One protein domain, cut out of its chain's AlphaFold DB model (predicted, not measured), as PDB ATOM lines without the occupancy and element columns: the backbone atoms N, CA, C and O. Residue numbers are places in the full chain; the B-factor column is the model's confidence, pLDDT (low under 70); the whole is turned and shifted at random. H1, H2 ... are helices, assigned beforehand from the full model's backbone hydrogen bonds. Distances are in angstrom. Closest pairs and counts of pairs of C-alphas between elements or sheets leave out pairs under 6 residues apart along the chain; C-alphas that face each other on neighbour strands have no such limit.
ATOM      1  N   ARG A 234     285.444 247.897 178.199       93.75
ATOM      2  CA  ARG A 234     284.975 247.974 176.815       93.75
ATOM      3  C   ARG A 234     284.648 246.561 176.328       93.75
ATOM      4  O   ARG A 234     285.543 245.721 176.333       93.75
ATOM      5  N   PRO A 235     283.411 246.290 175.881       96.44
ATOM      6  CA  PRO A 235     282.999 244.944 175.510       96.44
ATOM      7  C   PRO A 235     283.829 244.407 174.339       96.44
ATOM      8  O   PRO A 235     283.930 245.038 173.283       96.44
ATOM      9  N   THR A 236     284.400 243.220 174.526       96.50
ATOM     10  CA  THR A 236     285.184 242.494 173.522       96.50
ATOM     11  C   THR A 236     284.371 241.387 172.865       96.50
ATOM     12  O   THR A 236     283.437 240.839 173.448       96.50
ATOM     13  N   CYS A 237     284.732 241.031 171.633       97.19
ATOM     14  CA  CYS A 237     284.270 239.798 171.006       97.19
ATOM     15  C   CYS A 237     285.404 238.773 170.948       97.19
ATOM     16  O   CYS A 237     286.304 238.913 170.124       97.19
ATOM     17  N   ASP A 238     285.319 237.710 171.744       94.94
ATOM     18  CA  ASP A 238     286.398 236.718 171.886       94.94
ATOM     19  C   ASP A 238     286.666 235.904 170.608       94.94
ATOM     20  O   ASP A 238     287.769 235.413 170.396       94.94
ATOM     21  N   VAL A 239     285.673 235.773 169.721       94.69
ATOM     22  CA  VAL A 239     285.821 235.035 168.449       94.69
ATOM     23  C   VAL A 239     286.577 235.850 167.395       94.69
ATOM     24  O   VAL A 239     287.241 235.284 166.530       94.69
ATOM     25  N   CYS A 240     286.447 237.177 167.432       94.38
ATOM     26  CA  CYS A 240     287.071 238.078 166.460       94.38
ATOM     27  C   CYS A 240     288.197 238.932 167.066       94.38
ATOM     28  O   CYS A 240     288.817 239.701 166.339       94.38
ATOM     29  N   CYS A 241     288.437 238.813 168.374       91.88
ATOM     30  CA  CYS A 241     289.377 239.599 169.175       91.88
ATOM     31  C   CYS A 241     289.273 241.123 168.965       91.88
ATOM     32  O   CYS A 241     290.282 241.824 169.008       91.88
ATOM     33  N   ILE A 242     288.061 241.647 168.734       94.38
ATOM     34  CA  ILE A 242     287.836 243.093 168.586       94.38
ATOM     35  C   ILE A 242     287.268 243.708 169.865       94.38
ATOM     36  O   ILE A 242     286.325 243.176 170.454       94.38
ATOM     37  N   THR A 243     287.825 244.850 170.268       95.25
ATOM     38  CA  THR A 243     287.269 245.743 171.293       95.25
ATOM     39  C   THR A 243     286.256 246.682 170.642       95.25
ATOM     40  O   THR A 243     286.502 247.227 169.566       95.25
ATOM     41  N   LEU A 244     285.094 246.871 171.269       96.75
ATOM     42  CA  LEU A 244     284.015 247.715 170.749       96.75
ATOM     43  C   LEU A 244     283.656 248.799 171.768       96.75
ATOM     44  O   LEU A 244     283.805 248.604 172.973       96.75
ATOM     45  N   SER A 245     283.208 249.971 171.305       95.94
ATOM     46  CA  SER A 245     282.994 251.117 172.205       95.94
ATOM     47  C   SER A 245     281.677 251.049 172.983       95.94
ATOM     48  O   SER A 245     281.477 251.826 173.913       95.94
ATOM     49  N   SER A 246     280.778 250.128 172.624       96.75
ATOM     50  CA  SER A 246     279.472 249.954 173.262       96.75
ATOM     51  C   SER A 246     278.975 248.512 173.161       96.75
ATOM     52  O   SER A 246     279.214 247.823 172.168       96.75
ATOM     53  N   VAL A 247     278.197 248.074 174.156       96.38
ATOM     54  CA  VAL A 247     277.531 246.759 174.160       96.38
ATOM     55  C   VAL A 247     276.594 246.616 172.954       96.38
ATOM     56  O   VAL A 247     276.476 245.531 172.389       96.38
ATOM     57  N   HIS A 248     275.987 247.714 172.489       97.38
ATOM     58  CA  HIS A 248     275.150 247.692 171.288       97.38
ATOM     59  C   HIS A 248     275.961 247.347 170.028       97.38
ATOM     60  O   HIS A 248     275.518 246.533 169.219       97.38
ATOM     61  N   GLN A 249     277.185 247.877 169.904       97.56
ATOM     62  CA  GLN A 249     278.097 247.505 168.820       97.56
ATOM     63  C   GLN A 249     278.535 246.042 168.927       97.56
ATOM     64  O   GLN A 249     278.654 245.387 167.897       97.56
ATOM     65  N   LEU A 250     278.724 245.501 170.140       97.88
ATOM     66  CA  LEU A 250     278.999 244.070 170.317       97.88
ATOM     67  C   LEU A 250     277.826 243.216 169.823       97.88
ATOM     68  O   LEU A 250     278.036 242.322 169.010       97.88
ATOM     69  N   VAL A 251     276.586 243.521 170.213       97.81
ATOM     70  CA  VAL A 251     275.400 242.792 169.720       97.81
ATOM     71  C   VAL A 251     275.255 242.911 168.192       97.81
ATOM     72  O   VAL A 251     274.993 241.917 167.505       97.81
ATOM     73  N   GLN A 252     275.494 244.098 167.628       98.25
ATOM     74  CA  GLN A 252     275.502 244.311 166.177       98.25
ATOM     75  C   GLN A 252     276.620 243.512 165.482       98.25
ATOM     76  O   GLN A 252     276.385 242.892 164.448       98.25
ATOM     77  N   HIS A 253     277.818 243.451 166.069       98.06
ATOM     78  CA  HIS A 253     278.930 242.648 165.566       98.06
ATOM     79  C   HIS A 253     278.615 241.146 165.598       98.06
ATOM     80  O   HIS A 253     278.744 240.488 164.568       98.06
ATOM     81  N   LEU A 254     278.142 240.619 166.735       98.06
ATOM     82  CA  LEU A 254     277.781 239.205 166.915       98.06
ATOM     83  C   LEU A 254     276.677 238.763 165.936       98.06
ATOM     84  O   LEU A 254     276.684 237.640 165.429       98.06
ATOM     85  N   SER A 255     275.732 239.657 165.628       97.62
ATOM     86  CA  SER A 255     274.694 239.422 164.617       97.62
ATOM     87  C   SER A 255     275.164 239.652 163.170       97.62
ATOM     88  O   SER A 255     274.486 239.218 162.230       97.62
ATOM     89  N   GLY A 256     276.326 240.275 162.970       97.75
ATOM     90  CA  GLY A 256     276.875 240.653 161.673       97.75
ATOM     91  C   GLY A 256     277.357 239.475 160.821       97.75
ATOM     92  O   GLY A 256     277.793 238.435 161.319       97.75
ATOM     93  N   LYS A 257     277.312 239.654 159.493       97.56
ATOM     94  CA  LYS A 257     277.680 238.613 158.516       97.56
ATOM     95  C   LYS A 257     279.110 238.089 158.721       97.56
ATOM     96  O   LYS A 257     279.305 236.880 158.754       97.56
ATOM     97  N   ARG A 258     280.079 238.987 158.951       94.31
ATOM     98  CA  ARG A 258     281.497 238.632 159.164       94.31
ATOM     99  C   ARG A 258     281.702 237.743 160.396       94.31
ATOM    100  O   ARG A 258     282.369 236.722 160.297       94.31
ATOM    101  N   HIS A 259     281.088 238.081 161.533       97.50
ATOM    102  CA  HIS A 259     281.181 237.261 162.746       97.50
ATOM    103  C   HIS A 259     280.561 235.873 162.524       97.50
ATOM    104  O   HIS A 259     281.167 234.858 162.857       97.50
ATOM    105  N   LYS A 260     279.386 235.810 161.881       97.25
ATOM    106  CA  LYS A 260     278.728 234.545 161.511       97.25
ATOM    107  C   LYS A 260     279.586 233.678 160.582       97.25
ATOM    108  O   LYS A 260     279.596 232.462 160.756       97.25
ATOM    109  N   GLU A 261     280.302 234.278 159.632       96.00
ATOM    110  CA  GLU A 261     281.251 233.583 158.751       96.00
ATOM    111  C   GLU A 261     282.464 233.044 159.530       96.00
ATOM    112  O   GLU A 261     282.783 231.866 159.405       96.00
ATOM    113  N   VAL A 262     283.087 233.835 160.412       92.75
ATOM    114  CA  VAL A 262     284.194 233.350 161.265       92.75
ATOM    115  C   VAL A 262     283.726 232.216 162.185       92.75
ATOM    116  O   VAL A 262     284.368 231.169 162.247       92.75
ATOM    117  N   VAL A 263     282.567 232.360 162.837       96.50
ATOM    118  CA  VAL A 263     281.962 231.304 163.669       96.50
ATOM    119  C   VAL A 263     281.634 230.050 162.851       96.50
ATOM    120  O   VAL A 263     281.764 228.942 163.373       96.50
ATOM    121  N   SER A 264     281.203 230.174 161.591       95.81
ATOM    122  CA  SER A 264     280.896 229.008 160.752       95.81
ATOM    123  C   SER A 264     282.163 228.272 160.310       95.81
ATOM    124  O   SER A 264     282.197 227.044 160.406       95.81
ATOM    125  N   VAL A 265     283.225 228.997 159.941       91.25
ATOM    126  CA  VAL A 265     284.548 228.424 159.639       91.25
ATOM    127  C   VAL A 265     285.151 227.769 160.882       91.25
ATOM    128  O   VAL A 265     285.620 226.637 160.794       91.25
ATOM    129  N   LEU A 266     285.063 228.402 162.057       91.12
ATOM    130  CA  LEU A 266     285.524 227.821 163.322       91.12
ATOM    131  C   LEU A 266     284.755 226.530 163.661       91.12
ATOM    132  O   LEU A 266     285.361 225.515 164.000       91.12
ATOM    133  N   LYS A 267     283.423 226.528 163.506       92.88
ATOM    134  CA  LYS A 267     282.587 225.324 163.678       92.88
ATOM    135  C   LYS A 267     282.985 224.214 162.706       92.88
ATOM    136  O   LYS A 267     283.080 223.063 163.124       92.88
ATOM    137  N   GLN A 268     283.243 224.538 161.437       92.75
ATOM    138  CA  GLN A 268     283.736 223.565 160.460       92.75
ATOM    139  C   GLN A 268     285.119 223.035 160.857       92.75
ATOM    140  O   GLN A 268     285.290 221.823 160.929       92.75
ATOM    141  N   ALA A 269     286.072 223.896 161.217       84.81
ATOM    142  CA  ALA A 269     287.397 223.480 161.676       84.81
ATOM    143  C   ALA A 269     287.317 222.518 162.878       84.81
ATOM    144  O   ALA A 269     287.954 221.468 162.864       84.81
ATOM    145  N   VAL A 270     286.457 222.798 163.867       87.25
ATOM    146  CA  VAL A 270     286.213 221.911 165.023       87.25
ATOM    147  C   VAL A 270     285.617 220.554 164.616       87.25
ATOM    148  O   VAL A 270     285.938 219.536 165.235       87.25
ATOM    149  N   LEU A 271     284.789 220.500 163.566       88.94
ATOM    150  CA  LEU A 271     284.293 219.236 163.006       88.94
ATOM    151  C   LEU A 271     285.395 218.436 162.294       88.94
ATOM    152  O   LEU A 271     285.378 217.208 162.381       88.94
ATOM    153  N   TRP A 272     286.357 219.112 161.657       84.50
ATOM    154  CA  TRP A 272     287.520 218.496 161.001       84.50
ATOM    155  C   TRP A 272     288.606 218.011 161.978       84.50
ATOM    156  O   TRP A 272     289.431 217.187 161.589       84.50
ATOM    157  N   ILE A 273     288.605 218.449 163.247       80.69
ATOM    158  CA  ILE A 273     289.484 217.867 164.280       80.69
ATOM    159  C   ILE A 273     289.107 216.386 164.473       80.69
ATOM    160  O   ILE A 273     287.955 216.116 164.855       80.69
ATOM    161  N   PRO A 274     290.046 215.431 164.281       81.56
ATOM    162  CA  PRO A 274     289.787 214.007 164.463       81.56
ATOM    163  C   PRO A 274     289.208 213.691 165.851       81.56
ATOM    164  O   PRO A 274     289.608 214.309 166.846       81.56
ATOM    165  N   PRO A 275     288.282 212.719 165.963       79.25
ATOM    166  CA  PRO A 275     287.584 212.426 167.218       79.25
ATOM    167  C   PRO A 275     288.525 212.012 168.363       79.25
ATOM    168  O   PRO A 275     288.191 212.218 169.530       79.25
ATOM    169  N   GLU A 276     289.712 211.492 168.045       78.94
ATOM    170  CA  GLU A 276     290.768 211.130 169.000       78.94
ATOM    171  C   GLU A 276     291.447 212.341 169.655       78.94
ATOM    172  O   GLU A 276     291.834 212.255 170.820       78.94
ATOM    173  N   VAL A 277     291.542 213.472 168.945       77.88
ATOM    174  CA  VAL A 277     292.202 214.713 169.405       77.88
ATOM    175  C   VAL A 277     291.196 215.689 170.031       77.88
ATOM    176  O   VAL A 277     291.557 216.548 170.830       77.88
ATOM    177  N   ARG A 278     289.902 215.544 169.720       84.06
ATOM    178  CA  ARG A 278     288.837 216.427 170.220       84.06
ATOM    179  C   ARG A 278     288.765 216.408 171.765       84.06
ATOM    180  O   ARG A 278     288.709 215.312 172.329       84.06
ATOM    181  N   PRO A 279     288.712 217.559 172.466       70.31
ATOM    182  CA  PRO A 279     288.600 217.614 173.929       70.31
ATOM    183  C   PRO A 279     287.416 216.800 174.488       70.31
ATOM    184  O   PRO A 279     286.356 216.783 173.852       70.31
ATOM    185  N   PRO A 280     287.530 216.165 175.676       72.44
ATOM    186  CA  PRO A 280     286.486 215.289 176.224       72.44
ATOM    187  C   PRO A 280     285.103 215.948 176.319       72.44
ATOM    188  O   PRO A 280     284.103 215.330 175.957       72.44
ATOM    189  N   GLN A 281     285.051 217.225 176.713       73.69
ATOM    190  CA  GLN A 281     283.797 217.975 176.842       73.69
ATOM    191  C   GLN A 281     283.056 218.122 175.501       73.69
ATOM    192  O   GLN A 281     281.840 217.949 175.433       73.69
ATOM    193  N   LEU A 282     283.790 218.333 174.401       70.75
ATOM    194  CA  LEU A 282     283.201 218.401 173.062       70.75
ATOM    195  C   LEU A 282     282.746 217.023 172.551       70.75
ATOM    196  O   LEU A 282     281.808 216.960 171.763       70.75
TER     197      LEU A 282
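AT A GLANCE: This is residues 234 to 282 of the 710 residues of a protein of Rhipicephalus microplus (UniProt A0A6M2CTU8). Two helices, H1 and the longer H2, meet end to end in a wide, open corner, with a folded-back loop, residues 234 to 246, before H1 and a tail after H2. Residues 271 to 277, of which 271 and 272 belong to H2, stick out. The printed part has 49 residues, 25 of them in the two named helices, H1 then H2, with no named strand, and its class is all helix; the whole is a loose rod, radius of gyration of the C-alphas 13.7 A, spanning 41 by 20 by 13 A.

HOW THE PARTS SIT: Begin at residues 236 to 237, which pair antiparallel with residues 242 to 243. Go on to H1, residues 247 to 255, and over a tight link to H2, residues 257 to 272. They are close but not clearly touching: their closest C-alphas, of His 253 and His 259, are 6.5 A apart. They run the same way at a steep tilt of 56 degrees. In both, every O i to N i+4 pair is within hydrogen-bond range.

IN THESE COORDINATES: Find C-alpha 247 at (277.531, 246.759, 174.160); from there H1 runs 12.4 A. H2 runs 22.5 A to C-alpha 272 at (287.520, 218.496, 161.001).

THE WHOLE: Look at Ser 245 and Glu 276: their C-alphas, the two farthest apart, are 40.9 A apart. The printed part has no cut, and no printed residue is under 70 in pLDDT.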